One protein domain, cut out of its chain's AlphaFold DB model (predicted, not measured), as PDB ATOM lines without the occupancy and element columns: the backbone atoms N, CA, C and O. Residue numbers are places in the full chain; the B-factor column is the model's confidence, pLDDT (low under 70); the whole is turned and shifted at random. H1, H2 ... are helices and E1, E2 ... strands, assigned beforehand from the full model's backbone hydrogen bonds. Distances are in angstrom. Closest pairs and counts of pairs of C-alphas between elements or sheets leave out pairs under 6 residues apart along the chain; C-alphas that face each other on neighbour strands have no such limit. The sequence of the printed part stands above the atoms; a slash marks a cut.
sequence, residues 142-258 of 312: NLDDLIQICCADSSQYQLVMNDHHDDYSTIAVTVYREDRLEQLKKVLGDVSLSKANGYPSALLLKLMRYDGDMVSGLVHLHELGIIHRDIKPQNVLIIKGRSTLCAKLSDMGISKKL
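Overview. This is residues 142 to 258 of the 312 residues of the protein "Serine/threonine-protein kinase/endoribonuclease IRE1" of Morus notabilis (UniProt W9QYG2). A small hairpin, E1 and E2, forms the middle; H3 and H4, roughly in line, pack on E2, and H1 packs on E1. Long H2 stands across H1, and residues 162 to 169 stick out. The 117 printed residues, under half in named elements, run H1 H2 H3 H4 E1 E2, mostly helix with an antiparallel sheet. The whole is only just loose, close to compact: radius of gyration of the C-alphas 16.4 A, spans 44 by 37 by 26 A.

Along the chain. Find C-alpha 236 at (109.673, 122.353, 155.448), where E1, residues 236 to 240, begins; E2 is residues 245 to 249. H3 is residues 202 to 208, H4 213 to 223, H1 143 to 151. H2, residues 169 to 188, runs 27.5 A to (119.564, 109.798, 157.770).

Arrangement. In hairpin E1 and E2, N 237 and O 248 are within hydrogen-bond range, 2.8 A. The closest C-alphas of H4 and E2, Asp 213 and Ala 247, are 5.4 A apart. H3 and H4 touch only at the corner, closest C-alphas Leu 207 and Asp 213, 5.0 A. H2 touches H1 with residues 181 to 185 alone, about perpendicular at 80 degrees, closest C-alphas Ile 149 and Leu 181, 6.4 A. In H1 to H4 every O i to N i+4 pair is within range.

Size, cuts and confidence. The farthest C-alphas, Tyr 168 and Glu 223, are 46.0 A apart. The printed part has no cut; links H1 to H2, H2 to H3 and H4 to E1 are long. In this model pLDDT is under 70 at residues 151 to 180, 198 and 210.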
ATOM      1  N   ASN A 142     115.237 119.206 152.995       85.50
ATOM      2  CA  ASN A 142     113.817 119.560 153.088       85.50
ATOM      3  C   ASN A 142     112.934 118.293 153.065       85.50
ATOM      4  O   ASN A 142     113.419 117.178 152.859       85.50
ATOM      5  N   LEU A 143     111.634 118.443 153.320       82.38
ATOM      6  CA  LEU A 143     110.692 117.325 153.365       82.38
ATOM      7  C   LEU A 143     110.519 116.664 151.988       82.38
ATOM      8  O   LEU A 143     110.289 115.461 151.930       82.38
ATOM      9  N   ASP A 144     110.665 117.419 150.896       80.94
ATOM     10  CA  ASP A 144     110.633 116.885 149.527       80.94
ATOM     11  C   ASP A 144     111.791 115.905 149.277       80.94
ATOM     12  O   ASP A 144     111.563 114.774 148.852       80.94
ATOM     13  N   ASP A 145     113.015 116.292 149.647       81.75
ATOM     14  CA  ASP A 145     114.206 115.441 149.592       81.75
ATOM     15  C   ASP A 145     114.003 114.170 150.439       81.75
ATOM     16  O   ASP A 145     114.330 113.070 150.001       81.75
ATOM     17  N   LEU A 146     113.434 114.297 151.648       80.69
ATOM     18  CA  LEU A 146     113.156 113.149 152.520       80.69
ATOM     19  C   LEU A 146     112.141 112.185 151.888       80.69
ATOM     20  O   LEU A 146     112.355 110.976 151.903       80.69
ATOM     21  N   ILE A 147     111.053 112.708 151.316       77.94
ATOM     22  CA  ILE A 147     110.050 111.896 150.617       77.94
ATOM     23  C   ILE A 147     110.689 111.184 149.424       77.94
ATOM     24  O   ILE A 147     110.472 109.987 149.252       77.94
ATOM     25  N   GLN A 148     111.509 111.881 148.635       76.50
ATOM     26  CA  GLN A 148     112.207 111.296 147.489       76.50
ATOM     27  C   GLN A 148     113.149 110.172 147.913       76.50
ATOM     28  O   GLN A 148     113.114 109.104 147.311       76.50
ATOM     29  N   ILE A 149     113.925 110.359 148.983       76.81
ATOM     30  CA  ILE A 149     114.813 109.325 149.532       76.81
ATOM     31  C   ILE A 149     114.035 108.058 149.898       76.81
ATOM     32  O   ILE A 149     114.452 106.961 149.527       76.81
ATOM     33  N   CYS A 150     112.904 108.211 150.587       73.31
ATOM     34  CA  CYS A 150     112.072 107.092 151.027       73.31
ATOM     35  C   CYS A 150     111.283 106.442 149.878       73.31
ATOM     36  O   CYS A 150     110.916 105.273 149.968       73.31
ATOM     37  N   CYS A 151     110.999 107.192 148.810       66.94
ATOM     38  CA  CYS A 151     110.301 106.697 147.626       66.94
ATOM     39  C   CYS A 151     111.244 106.132 146.558       66.94
ATOM     40  O   CYS A 151     110.777 105.365 145.728       66.94
ATOM     41  N   ALA A 152     112.535 106.473 146.549       57.75
ATOM     42  CA  ALA A 152     113.500 106.013 145.546       57.75
ATOM     43  C   ALA A 152     113.777 104.500 145.610       57.75
ATOM     44  O   ALA A 152     114.198 103.915 144.619       57.75
ATOM     45  N   ASP A 153     113.469 103.848 146.735       51.62
ATOM     46  CA  ASP A 153     113.470 102.379 146.833       51.62
ATOM     47  C   ASP A 153     112.220 101.750 146.167       51.62
ATOM     48  O   ASP A 153     112.102 100.534 146.047       51.62
ATOM     49  N   SER A 154     111.279 102.580 145.696       48.12
ATOM     50  CA  SER A 154     110.137 102.208 144.857       48.12
ATOM     51  C   SER A 154     110.348 102.763 143.444       48.12
ATOM     52  O   SER A 154     110.325 103.968 143.218       48.12
ATOM     53  N   SER A 155     110.523 101.876 142.472       42.75
ATOM     54  CA  SER A 155     110.917 102.093 141.069       42.75
ATOM     55  C   SER A 155     109.974 102.948 140.181       42.75
ATOM     56  O   SER A 155     109.848 102.698 138.987       42.75
ATOM     57  N   GLN A 156     109.289 103.964 140.717       43.53
ATOM     58  CA  GLN A 156     108.252 104.737 140.010       43.53
ATOM     59  C   GLN A 156     108.536 106.239 139.840       43.53
ATOM     60  O   GLN A 156     107.789 106.903 139.125       43.53
ATOM     61  N   TYR A 157     109.583 106.803 140.454       39.69
ATOM     62  CA  TYR A 157     109.787 108.266 140.463       39.69
ATOM     63  C   TYR A 157     110.655 108.826 139.321       39.69
ATOM     64  O   TYR A 157     110.796 110.040 139.197       39.69
ATOM     65  N   GLN A 158     111.182 107.972 138.442       38.62
ATOM     66  CA  GLN A 158     112.119 108.362 137.377       38.62
ATOM     67  C   GLN A 158     111.448 108.993 136.135       38.62
ATOM     68  O   GLN A 158     112.133 109.351 135.187       38.62
ATOM     69  N   LEU A 159     110.115 109.148 136.123       39.56
ATOM     70  CA  LEU A 159     109.350 109.540 134.925       39.56
ATOM     71  C   LEU A 159     108.719 110.944 134.963       39.56
ATOM     72  O   LEU A 159     108.104 111.346 133.980       39.56
ATOM     73  N   VAL A 160     108.844 111.710 136.054       39.34
ATOM     74  CA  VAL A 160     108.129 113.005 136.198       39.34
ATOM     75  C   VAL A 160     108.975 114.222 135.780       39.34
ATOM     76  O   VAL A 160     108.461 115.330 135.710       39.34
ATOM     77  N   MET A 161     110.258 114.040 135.454       35.97
ATOM     78  CA  MET A 161     111.185 115.161 135.212       35.97
ATOM     79  C   MET A 161     111.427 115.499 133.732       35.97
ATOM     80  O   MET A 161     112.225 116.383 133.441       35.97
ATOM     81  N   ASN A 162     110.742 114.841 132.792       33.66
ATOM     82  CA  ASN A 162     111.074 114.954 131.366       33.66
ATOM     83  C   ASN A 162     110.372 116.076 130.592       33.66
ATOM     84  O   ASN A 162     110.607 116.167 129.393       33.66
ATOM     85  N   ASP A 163     109.536 116.918 131.209       35.06
ATOM     86  CA  ASP A 163     108.641 117.760 130.397       35.06
ATOM     87  C   ASP A 163     109.020 119.236 130.241       35.06
ATOM     88  O   ASP A 163     108.325 119.940 129.515       35.06
ATOM     89  N   HIS A 164     110.115 119.743 130.823       37.66
ATOM     90  CA  HIS A 164     110.545 121.130 130.575       37.66
ATOM     91  C   HIS A 164     111.998 121.217 130.080       37.66
ATOM     92  O   HIS A 164     112.959 121.052 130.828       37.66
ATOM     93  N   HIS A 165     112.095 121.477 128.774       37.50
ATOM     94  CA  HIS A 165     113.254 121.871 127.974       37.50
ATOM     95  C   HIS A 165     114.102 122.982 128.630       37.50
ATOM     96  O   HIS A 165     113.589 124.067 128.885       37.50
ATOM     97  N   ASP A 166     115.382 122.722 128.915       33.31
ATOM     98  CA  ASP A 166     116.520 123.189 128.099       33.31
ATOM     99  C   ASP A 166     117.877 123.008 128.815       33.31
ATOM    100  O   ASP A 166     118.052 123.326 129.991       33.31
ATOM    101  N   ASP A 167     118.849 122.564 128.016       34.06
ATOM    102  CA  ASP A 167     120.291 122.800 128.144       34.06
ATOM    103  C   ASP A 167     121.061 122.110 129.294       34.06
ATOM    104  O   ASP A 167     120.514 121.745 130.333       34.06
ATOM    105  N   TYR A 168     122.369 121.915 129.085       36.84
ATOM    106  CA  TYR A 168     123.379 121.151 129.857       36.84
ATOM    107  C   TYR A 168     123.317 121.199 131.408       36.84
ATOM    108  O   TYR A 168     123.953 120.388 132.087       36.84
ATOM    109  N   SER A 169     122.539 122.117 131.982       37.94
ATOM    110  CA  SER A 169     122.228 122.235 133.405       37.94
ATOM    111  C   SER A 169     121.502 121.014 133.988       37.94
ATOM    112  O   SER A 169     121.781 120.643 135.125       37.94
ATOM    113  N   THR A 170     120.639 120.333 133.226       39.47
ATOM    114  CA  THR A 170     119.825 119.218 133.746       39.47
ATOM    115  C   THR A 170     120.676 118.021 134.144       39.47
ATOM    116  O   THR A 170     120.441 117.427 135.192       39.47
ATOM    117  N   ILE A 171     121.705 117.686 133.364       34.72
ATOM    118  CA  ILE A 171     122.590 116.551 133.662       34.72
ATOM    119  C   ILE A 171     123.429 116.858 134.906       34.72
ATOM    120  O   ILE A 171     123.465 116.049 135.827       34.72
ATOM    121  N   ALA A 172     124.024 118.052 134.992       30.22
ATOM    122  CA  ALA A 172     124.791 118.456 136.169       30.22
ATOM    123  C   ALA A 172     123.911 118.529 137.432       30.22
ATOM    124  O   ALA A 172     124.293 118.000 138.468       30.22
ATOM    125  N   VAL A 173     122.711 119.113 137.349       40.91
ATOM    126  CA  VAL A 173     121.762 119.212 138.474       40.91
ATOM    127  C   VAL A 173     121.240 117.839 138.900       40.91
ATOM    128  O   VAL A 173     121.067 117.608 140.097       40.91
ATOM    129  N   THR A 174     121.020 116.919 137.956       35.25
ATOM    130  CA  THR A 174     120.570 115.547 138.244       35.25
ATOM    131  C   THR A 174     121.684 114.733 138.902       35.25
ATOM    132  O   THR A 174     121.446 114.135 139.946       35.25
ATOM    133  N   VAL A 175     122.919 114.806 138.390       41.94
ATOM    134  CA  VAL A 175     124.093 114.137 138.983       41.94
ATOM    135  C   VAL A 175     124.403 114.691 140.381       41.94
ATOM    136  O   VAL A 175     124.548 113.923 141.329       41.94
ATOM    137  N   TYR A 176     124.395 116.021 140.561       48.41
ATOM    138  CA  TYR A 176     124.536 116.636 141.890       48.41
ATOM    139  C   TYR A 176     123.416 116.210 142.851       48.41
ATOM    140  O   TYR A 176     123.647 116.099 144.058       48.41
ATOM    141  N   ARG A 177     122.195 115.988 142.346       58.91
ATOM    142  CA  ARG A 177     121.064 115.514 143.152       58.91
ATOM    143  C   ARG A 177     121.235 114.066 143.590       58.91
ATOM    144  O   ARG A 177     120.986 113.795 144.760       58.91
ATOM    145  N   GLU A 178     121.645 113.162 142.710       61.44
ATOM    146  CA  GLU A 178     121.802 111.738 143.038       61.44
ATOM    147  C   GLU A 178     122.884 111.521 144.105       61.44
ATOM    148  O   GLU A 178     122.589 110.957 145.163       61.44
ATOM    149  N   ASP A 179     124.071 112.110 143.922       66.56
ATOM    150  CA  ASP A 179     125.151 112.072 144.920       66.56
ATOM    151  C   ASP A 179     124.700 112.648 146.272       66.56
ATOM    152  O   ASP A 179     125.027 112.128 147.347       66.56
ATOM    153  N   ARG A 180     123.915 113.733 146.243       69.81
ATOM    154  CA  ARG A 180     123.364 114.359 147.450       69.81
ATOM    155  C   ARG A 180     122.350 113.451 148.143       69.81
ATOM    156  O   ARG A 180     122.380 113.360 149.368       69.81
ATOM    157  N   LEU A 181     121.464 112.787 147.403       71.69
ATOM    158  CA  LEU A 181     120.458 111.881 147.963       71.69
ATOM    159  C   LEU A 181     121.113 110.644 148.590       71.69
ATOM    160  O   LEU A 181     120.707 110.238 149.679       71.69
ATOM    161  N   GLU A 182     122.169 110.095 147.987       74.56
ATOM    162  CA  GLU A 182     122.943 109.000 148.583       74.56
ATOM    163  C   GLU A 182     123.674 109.419 149.862       74.56
ATOM    164  O   GLU A 182     123.644 108.712 150.876       74.56
ATOM    165  N   GLN A 183     124.313 110.593 149.854       77.62
ATOM    166  CA  GLN A 183     124.936 111.152 151.055       77.62
ATOM    167  C   GLN A 183     123.898 111.380 152.159       77.62
ATOM    168  O   GLN A 183     124.148 111.067 153.325       77.62
ATOM    169  N   LEU A 184     122.708 111.871 151.805       78.38
ATOM    170  CA  LEU A 184     121.609 112.047 152.747       78.38
ATOM    171  C   LEU A 184     121.075 110.712 153.273       78.38
ATOM    172  O   LEU A 184     120.837 110.628 154.474       78.38
ATOM    173  N   LYS A 185     120.962 109.661 152.447       80.50
ATOM    174  CA  LYS A 185     120.629 108.296 152.901       80.50
ATOM    175  C   LYS A 185     121.615 107.815 153.968       80.50
ATOM    176  O   LYS A 185     121.194 107.353 155.025       80.50
ATOM    177  N   LYS A 186     122.925 108.012 153.758       82.75
ATOM    178  CA  LYS A 186     123.965 107.669 154.751       82.75
ATOM    179  C   LYS A 186     123.799 108.448 156.057       82.75
ATOM    180  O   LYS A 186     123.951 107.885 157.138       82.75
ATOM    181  N   VAL A 187     123.472 109.738 155.970       82.31
ATOM    182  CA  VAL A 187     123.274 110.590 157.150       82.31
ATOM    183  C   VAL A 187     121.990 110.240 157.888       82.31
ATOM    184  O   VAL A 187     122.000 110.200 159.114       82.31
ATOM    185  N   LEU A 188     120.884 110.011 157.182       80.81
ATOM    186  CA  LEU A 188     119.564 109.798 157.770       80.81
ATOM    187  C   LEU A 188     119.384 108.365 158.278       80.81
ATOM    188  O   LEU A 188     118.798 108.193 159.349       80.81
ATOM    189  N   GLY A 189     120.019 107.389 157.629       80.94
ATOM    190  CA  GLY A 189     119.836 105.962 157.876       80.94
ATOM    191  C   GLY A 189     118.628 105.412 157.120       80.94
ATOM    192  O   GLY A 189     118.056 106.093 156.267       80.94
ATOM    193  N   ASP A 190     118.235 104.183 157.450       77.69
ATOM    194  CA  ASP A 190     117.032 103.564 156.897       77.69
ATOM    195  C   ASP A 190     115.786 104.223 157.507       77.69
ATOM    196  O   ASP A 190     115.428 104.002 158.667       77.69
ATOM    197  N   VAL A 191     115.184 105.138 156.749       78.12
ATOM    198  CA  VAL A 191     114.013 105.905 157.166       78.12
ATOM    199  C   VAL A 191     112.840 105.502 156.292       78.12
ATOM    200  O   VAL A 191     112.823 105.780 155.096       78.12
ATOM    201  N   SER A 192     111.806 104.923 156.900       77.56
ATOM    202  CA  SER A 192     110.547 104.626 156.214       77.56
ATOM    203  C   SER A 192     109.448 105.605 156.639       77.56
ATOM    204  O   SER A 192     109.119 105.745 157.823       77.56
ATOM    205  N   LEU A 193     108.831 106.281 155.666       78.25
ATOM    206  CA  LEU A 193     107.676 107.165 155.894       78.25
ATOM    207  C   LEU A 193     106.332 106.426 155.848       78.25
ATOM    208  O   LEU A 193     105.311 106.960 156.285       78.25
ATOM    209  N   SER A 194     106.329 105.184 155.377       75.88
ATOM    210  CA  SER A 194     105.177 104.291 155.348       75.88
ATOM    211  C   SER A 194     105.493 102.980 156.067       75.88
ATOM    212  O   SER A 194     106.640 102.555 156.191       75.88
ATOM    213  N   LYS A 195     104.450 102.349 156.589       74.31
ATOM    214  CA  LYS A 195     104.456 100.980 157.097       74.31
ATOM    215  C   LYS A 195     104.192 100.019 155.934       74.31
ATOM    216  O   LYS A 195     103.588 100.406 154.936       74.31
ATOM    217  N   ALA A 196     104.537  98.741 156.099       74.44
ATOM    218  CA  ALA A 196     104.314  97.698 155.083       74.44
ATOM    219  C   ALA A 196     102.842  97.561 154.632       74.44
ATOM    220  O   ALA A 196     102.557  97.158 153.511       74.44
ATOM    221  N   ASN A 197     101.893  97.946 155.488       70.56
ATOM    222  CA  ASN A 197     100.460  97.962 155.186       70.56
ATOM    223  C   ASN A 197      99.999  99.226 154.427       70.56
ATOM    224  O   ASN A 197      98.799  99.459 154.287       70.56
ATOM    225  N   GLY A 198     100.934 100.067 153.981       68.75
ATOM    226  CA  GLY A 198     100.681 101.315 153.271       68.75
ATOM    227  C   GLY A 198     100.361 102.500 154.179       68.75
ATOM    228  O   GLY A 198     100.386 103.626 153.706       68.75
ATOM    229  N   TYR A 199     100.098 102.308 155.472       72.44
ATOM    230  CA  TYR A 199      99.768 103.420 156.364       72.44
ATOM    231  C   TYR A 199     100.995 104.285 156.685       72.44
ATOM    232  O   TYR A 199     102.123 103.801 156.636       72.44
ATOM    233  N   PRO A 200     100.796 105.549 157.083       74.81
ATOM    234  CA  PRO A 200     101.876 106.428 157.527       74.81
ATOM    235  C   PRO A 200     102.702 105.824 158.668       74.81
ATOM    236  O   PRO A 200     102.151 105.233 159.608       74.81
ATOM    237  N   SER A 201     104.020 106.007 158.629       80.62
ATOM    238  CA  SER A 201     104.892 105.658 159.749       80.62
ATOM    239  C   SER A 201     104.699 106.627 160.918       80.62
ATOM    240  O   SER A 201     104.217 107.748 160.750       80.62
ATOM    241  N   ALA A 202     105.091 106.205 162.125       83.88
ATOM    242  CA  ALA A 202     105.040 107.072 163.306       83.88
ATOM    243  C   ALA A 202     105.855 108.361 163.104       83.88
ATOM    244  O   ALA A 202     105.457 109.422 163.574       83.88
ATOM    245  N   LEU A 203     106.947 108.276 162.338       85.00
ATOM    246  CA  LEU A 203     107.763 109.421 161.964       85.00
ATOM    247  C   LEU A 203     106.997 110.402 161.073       85.00
ATOM    248  O   LEU A 203     106.942 111.584 161.394       85.00
ATOM    249  N   LEU A 204     106.366 109.925 159.994       81.88
ATOM    250  CA  LEU A 204     105.576 110.792 159.114       81.88
ATOM    251  C   LEU A 204     104.452 111.488 159.894       81.88
ATOM    252  O   LEU A 204     104.202 112.680 159.713       81.88
ATOM    253  N   LEU A 205     103.815 110.755 160.809       81.25
ATOM    254  CA  LEU A 205     102.795 111.316 161.682       81.25
ATOM    255  C   LEU A 205     103.365 112.397 162.612       81.25
ATOM    256  O   LEU A 205     102.803 113.486 162.668       81.25
ATOM    257  N   LYS A 206     104.498 112.140 163.272       87.62
ATOM    258  CA  LYS A 206     105.186 113.112 164.137       87.62
ATOM    259  C   LYS A 206     105.591 114.384 163.390       87.62
ATOM    260  O   LYS A 206     105.563 115.465 163.965       87.62
ATOM    261  N   LEU A 207     105.973 114.277 162.119       83.81
ATOM    262  CA  LEU A 207     106.371 115.440 161.324       83.81
ATOM    263  C   LEU A 207     105.161 116.286 160.888       83.81
ATOM    264  O   LEU A 207     105.273 117.510 160.837       83.81
ATOM    265  N   MET A 208     104.017 115.662 160.572       78.62
ATOM    266  CA  MET A 208     102.938 116.329 159.821       78.62
ATOM    267  C   MET A 208     101.558 116.391 160.494       78.62
ATOM    268  O   MET A 208     100.714 117.155 160.027       78.62
ATOM    269  N   ARG A 209     101.262 115.585 161.522       78.56
ATOM    270  CA  ARG A 209      99.930 115.580 162.159       78.56
ATOM    271  C   ARG A 209      99.678 116.827 163.004       78.56
ATOM    272  O   ARG A 209     100.552 117.664 163.179       78.56
ATOM    273  N   TYR A 210      98.455 116.919 163.531       59.88
ATOM    274  CA  TYR A 210      97.986 118.002 164.393       59.88
ATOM    275  C   TYR A 210      98.861 118.232 165.637       59.88
ATOM    276  O   TYR A 210      99.116 119.371 165.999       59.88
ATOM    277  N   ASP A 211      99.348 117.155 166.248       71.38
ATOM    278  CA  ASP A 211     100.311 117.140 167.357       71.38
ATOM    279  C   ASP A 211     101.776 117.117 166.885       71.38
ATOM    280  O   ASP A 211     102.701 116.970 167.682       71.38
ATOM    281  N   GLY A 212     101.989 117.225 165.575       82.50
ATOM    282  CA  GLY A 212     103.284 117.127 164.934       82.50
ATOM    283  C   GLY A 212     103.976 118.469 164.733       82.50
ATOM    284  O   GLY A 212     103.396 119.549 164.849       82.50
ATOM    285  N   ASP A 213     105.246 118.374 164.359       90.56
ATOM    286  CA  ASP A 213     106.163 119.505 164.219       90.56
ATOM    287  C   ASP A 213     105.635 120.617 163.300       90.56
ATOM    288  O   ASP A 213     105.655 121.796 163.658       90.56
ATOM    289  N   MET A 214     105.161 120.255 162.103       87.94
ATOM    290  CA  MET A 214     104.735 121.227 161.095       87.94
ATOM    291  C   MET A 214     103.507 122.022 161.552       87.94
ATOM    292  O   MET A 214     103.456 123.238 161.365       87.94
ATOM    293  N   VAL A 215     102.527 121.350 162.165       85.94
ATOM    294  CA  VAL A 215     101.321 122.017 162.671       85.94
ATOM    295  C   VAL A 215     101.656 122.864 163.892       85.94
ATOM    296  O   VAL A 215     101.185 123.993 163.968       85.94
ATOM    297  N   SER A 216     102.528 122.382 164.779       88.06
ATOM    298  CA  SER A 216     103.023 123.155 165.921       88.06
ATOM    299  C   SER A 216     103.665 124.482 165.484       88.06
ATOM    300  O   SER A 216     103.278 125.553 165.949       88.06
ATOM    301  N   GLY A 217     104.565 124.450 164.490       89.12
ATOM    302  CA  GLY A 217     105.153 125.670 163.923       89.12
ATOM    303  C   GLY A 217     104.120 126.603 163.280       89.12
ATOM    304  O   GLY A 217     104.203 127.819 163.429       89.12
ATOM    305  N   LEU A 218     103.115 126.052 162.596       86.12
ATOM    306  CA  LEU A 218     102.054 126.848 161.976       86.12
ATOM    307  C   LEU A 218     101.144 127.526 162.999       86.12
ATOM    308  O   LEU A 218     100.778 128.683 162.807       86.12
ATOM    309  N   VAL A 219     100.777 126.817 164.069       85.38
ATOM    310  CA  VAL A 219      99.996 127.380 165.177       85.38
ATOM    311  C   VAL A 219     100.743 128.568 165.770       85.38
ATOM    312  O   VAL A 219     100.163 129.646 165.862       85.38
ATOM    313  N   HIS A 220     102.039 128.408 166.039       87.44
ATOM    314  CA  HIS A 220     102.873 129.487 166.552       87.44
ATOM    315  C   HIS A 220     102.891 130.725 165.634       87.44
ATOM    316  O   HIS A 220     102.703 131.851 166.093       87.44
ATOM    317  N   LEU A 221     103.050 130.545 164.316       84.31
ATOM    318  CA  LEU A 221     102.976 131.671 163.375       84.31
ATOM    319  C   LEU A 221     101.614 132.367 163.420       84.31
ATOM    320  O   LEU A 221     101.545 133.596 163.408       84.31
ATOM    321  N   HIS A 222     100.530 131.598 163.497       84.94
ATOM    322  CA  HIS A 222      99.185 132.154 163.566       84.94
ATOM    323  C   HIS A 222      98.914 132.905 164.877       84.94
ATOM    324  O   HIS A 222      98.219 133.919 164.837       84.94
ATOM    325  N   GLU A 223      99.486 132.476 166.005       83.56
ATOM    326  CA  GLU A 223      99.433 133.210 167.282       83.56
ATOM    327  C   GLU A 223     100.101 134.588 167.174       83.56
ATOM    328  O   GLU A 223      99.611 135.562 167.742       83.56
ATOM    329  N   LEU A 224     101.158 134.699 166.366       84.31
ATOM    330  CA  LEU A 224     101.818 135.966 166.033       84.31
ATOM    331  C   LEU A 224     101.089 136.765 164.933       84.31
ATOM    332  O   LEU A 224     101.554 137.828 164.509       84.31
ATOM    333  N   GLY A 225      99.960 136.255 164.429       80.69
ATOM    334  CA  GLY A 225      99.209 136.840 163.319       80.69
ATOM    335  C   GLY A 225      99.907 136.707 161.962       80.69
ATOM    336  O   GLY A 225      99.533 137.399 161.014       80.69
ATOM    337  N   ILE A 226     100.923 135.853 161.839       82.25
ATOM    338  CA  ILE A 226     101.707 135.648 160.619       82.25
ATOM    339  C   ILE A 226     101.080 134.516 159.802       82.25
ATOM    340  O   ILE A 226     101.048 133.363 160.218       82.25
ATOM    341  N   ILE A 227     100.622 134.824 158.588       83.62
ATOM    342  CA  ILE A 227     100.181 133.810 157.624       83.62
ATOM    343  C   ILE A 227     101.356 133.462 156.709       83.62
ATOM    344  O   ILE A 227     101.839 134.330 155.979       83.62
ATOM    345  N   HIS A 228     101.770 132.189 156.688       82.81
ATOM    346  CA  HIS A 228     102.935 131.739 155.915       82.81
ATOM    347  C   HIS A 228     102.779 131.927 154.393       82.81
ATOM    348  O   HIS A 228     103.673 132.442 153.726       82.81
ATOM    349  N   ARG A 229     101.615 131.537 153.851       82.38
ATOM    350  CA  ARG A 229     101.206 131.583 152.425       82.38
ATOM    351  C   ARG A 229     101.967 130.694 151.429       82.38
ATOM    352  O   ARG A 229     101.425 130.472 150.355       82.38
ATOM    353  N   ASP A 230     103.129 130.141 151.779       79.12
ATOM    354  CA  ASP A 230     103.887 129.211 150.909       79.12
ATOM    355  C   ASP A 230     104.207 127.861 151.581       79.12
ATOM    356  O   ASP A 230     105.365 127.466 151.707       79.12
ATOM    357  N   ILE A 231     103.195 127.176 152.121       81.25
ATOM    358  CA  ILE A 231     103.407 125.867 152.757       81.25
ATOM    359  C   ILE A 231     103.479 124.781 151.684       81.25
ATOM    360  O   ILE A 231     102.467 124.420 151.081       81.25
ATOM    361  N   LYS A 232     104.685 124.251 151.481       77.69
ATOM    362  CA  LYS A 232     105.008 123.151 150.567       77.69
ATOM    363  C   LYS A 232     106.191 122.338 151.112       77.69
ATOM    364  O   LYS A 232     106.963 122.887 151.903       77.69
ATOM    365  N   PRO A 233     106.385 121.072 150.696       77.19
ATOM    366  CA  PRO A 233     107.468 120.223 151.206       77.19
ATOM    367  C   PRO A 233     108.874 120.834 151.080       77.19
ATOM    368  O   PRO A 233     109.719 120.609 151.942       77.19
ATOM    369  N   GLN A 234     109.118 121.667 150.066       80.19
ATOM    370  CA  GLN A 234     110.400 122.352 149.862       80.19
ATOM    371  C   GLN A 234     110.706 123.404 150.944       80.19
ATOM    372  O   GLN A 234     111.874 123.662 151.219       80.19
ATOM    373  N   ASN A 235     109.674 123.961 151.586       86.19
ATOM    374  CA  ASN A 235     109.800 124.988 152.627       86.19
ATOM    375  C   ASN A 235     109.731 124.401 154.049       86.19
ATOM    376  O   ASN A 235     109.806 125.140 155.034       86.19
ATOM    377  N   VAL A 236     109.602 123.076 154.174       85.56
ATOM    378  CA  VAL A 236     109.673 122.353 155.448       85.56
ATOM    379  C   VAL A 236     111.045 121.702 155.542       85.56
ATOM    380  O   VAL A 236     111.342 120.755 154.822       85.56
ATOM    381  N   LEU A 237     111.894 122.213 156.422       91.81
ATOM    382  CA  LEU A 237     113.249 121.721 156.622       91.81
ATOM    383  C   LEU A 237     113.276 120.600 157.658       91.81
ATOM    384  O   LEU A 237     112.532 120.624 158.635       91.81
ATOM    385  N   ILE A 238     114.154 119.625 157.453       90.94
ATOM    386  CA  ILE A 238     114.319 118.443 158.291       90.94
ATOM    387  C   ILE A 238     115.677 118.498 158.981       90.94
ATOM    388  O   ILE A 238     116.724 118.632 158.340       90.94
ATOM    389  N   ILE A 239     115.658 118.343 160.302       90.75
ATOM    390  CA  ILE A 239     116.851 118.215 161.136       90.75
ATOM    391  C   ILE A 239     116.880 116.822 161.753       90.75
ATOM    392  O   ILE A 239     115.912 116.391 162.380       90.75
ATOM    393  N   LYS A 240     118.009 116.126 161.613       88.69
ATOM    394  CA  LYS A 240     118.284 114.877 162.316       88.69
ATOM    395  C   LYS A 240     118.825 115.187 163.710       88.69
ATOM    396  O   LYS A 240     119.964 115.620 163.866       88.69
ATOM    397  N   GLY A 241     117.994 114.954 164.724       82.19
ATOM    398  CA  GLY A 241     118.430 114.918 166.115       82.19
ATOM    399  C   GLY A 241     119.158 113.612 166.448       82.19
ATOM    400  O   GLY A 241     119.387 112.764 165.587       82.19
ATOM    401  N   ARG A 242     119.490 113.420 167.730       78.38
ATOM    402  CA  ARG A 242     120.173 112.199 168.200       78.38
ATOM    403  C   ARG A 242     119.346 110.927 167.983       78.38
ATOM    404  O   ARG A 242     119.918 109.886 167.697       78.38
ATOM    405  N   SER A 243     118.024 111.018 168.125       76.38
ATOM    406  CA  SER A 243     117.109 109.868 168.080       76.38
ATOM    407  C   SER A 243     115.974 110.003 167.064       76.38
ATOM    408  O   SER A 243     115.424 108.993 166.637       76.38
ATOM    409  N   THR A 244     115.605 111.222 166.662       85.12
ATOM    410  CA  THR A 244     114.440 111.465 165.796       85.12
ATOM    411  C   THR A 244     114.680 112.616 164.831       85.12
ATOM    412  O   THR A 244     115.467 113.521 165.120       85.12
ATOM    413  N   LEU A 245     113.940 112.633 163.720       91.50
ATOM    414  CA  LEU A 245     113.886 113.804 162.845       91.50
ATOM    415  C   LEU A 245     112.915 114.854 163.400       91.50
ATOM    416  O   LEU A 245     111.935 114.521 164.076       91.50
ATOM    417  N   CYS A 246     113.189 116.118 163.102       92.81
ATOM    418  CA  CYS A 246     112.340 117.256 163.419       92.81
ATOM    419  C   CYS A 246     112.071 118.078 162.161       92.81
ATOM    420  O   CYS A 246     113.009 118.357 161.417       92.81
ATOM    421  N   ALA A 247     110.821 118.488 161.953       92.69
ATOM    422  CA  ALA A 247     110.459 119.446 160.917       92.69
ATOM    423  C   ALA A 247     110.487 120.885 161.446       92.69
ATOM    424  O   ALA A 247     110.117 121.158 162.595       92.69
ATOM    425  N   LYS A 248     110.915 121.805 160.582       94.19
ATOM    426  CA  LYS A 248     110.926 123.246 160.819       94.19
ATOM    427  C   LYS A 248     110.402 123.994 159.603       94.19
ATOM    428  O   LYS A 248     110.794 123.689 158.481       94.19
ATOM    429  N   LEU A 249     109.541 124.980 159.813       91.25
ATOM    430  CA  LEU A 249     109.076 125.858 158.741       91.25
ATOM    431  C   LEU A 249     110.155 126.877 158.378       91.25
ATOM    432  O   LEU A 249     110.880 127.368 159.247       91.25
ATOM    433  N   SER A 250     110.237 127.204 157.096       91.50
ATOM    434  CA  SER A 250     111.180 128.164 156.531       91.50
ATOM    435  C   SER A 250     110.548 128.939 155.376       91.50
ATOM    436  O   SER A 250     109.467 128.588 154.920       91.50
ATOM    437  N   ASP A 251     111.263 129.947 154.874       85.81
ATOM    438  CA  ASP A 251     110.877 130.772 153.723       85.81
ATOM    439  C   ASP A 251     109.625 131.636 153.951       85.81
ATOM    440  O   ASP A 251     108.548 131.439 153.387       85.81
ATOM    441  N   MET A 252     109.802 132.669 154.780       81.69
ATOM    442  CA  MET A 252     108.755 133.641 155.112       81.69
ATOM    443  C   MET A 252     108.756 134.874 154.195       81.69
ATOM    444  O   MET A 252     108.133 135.892 154.516       81.69
ATOM    445  N   GLY A 253     109.439 134.809 153.044       74.88
ATOM    446  CA  GLY A 253     109.585 135.938 152.116       74.88
ATOM    447  C   GLY A 253     108.256 136.459 151.568       74.88
ATOM    448  O   GLY A 253     108.101 137.660 151.337       74.88
ATOM    449  N   ILE A 254     107.258 135.578 151.437       77.06
ATOM    450  CA  ILE A 254     105.888 135.956 151.074       77.06
ATOM    451  C   ILE A 254     104.902 135.828 152.233       77.06
ATOM    452  O   ILE A 254     103.696 135.877 152.002       77.06
ATOM    453  N   SER A 255     105.341 135.699 153.480       80.50
ATOM    454  CA  SER A 255     104.408 135.706 154.609       80.50
ATOM    455  C   SER A 255     103.744 137.076 154.773       80.50
ATOM    456  O   SER A 255     104.214 138.092 154.250       80.50
ATOM    457  N   LYS A 256     102.590 137.114 155.442       78.44
ATOM    458  CA  LYS A 256     101.877 138.369 155.695       78.44
ATOM    459  C   LYS A 256     101.311 138.401 157.101       78.44
ATOM    460  O   LYS A 256     100.546 137.515 157.475       78.44
ATOM    461  N   LYS A 257     101.660 139.455 157.834       78.81
ATOM    462  CA  LYS A 257     101.109 139.741 159.151       78.81
ATOM    463  C   LYS A 257      99.709 140.337 159.028       78.81
ATOM    464  O   LYS A 257      99.462 141.237 158.218       78.81
ATOM    465  N   LEU A 258      98.786 139.797 159.806       73.38
ATOM    466  CA  LEU A 258      97.457 140.347 159.994       73.38
ATOM    467  C   LEU A 258      97.534 141.554 160.942       73.38
ATOM    468  O   LEU A 258      98.253 141.499 161.937       73.38
TER     469      LEU A 258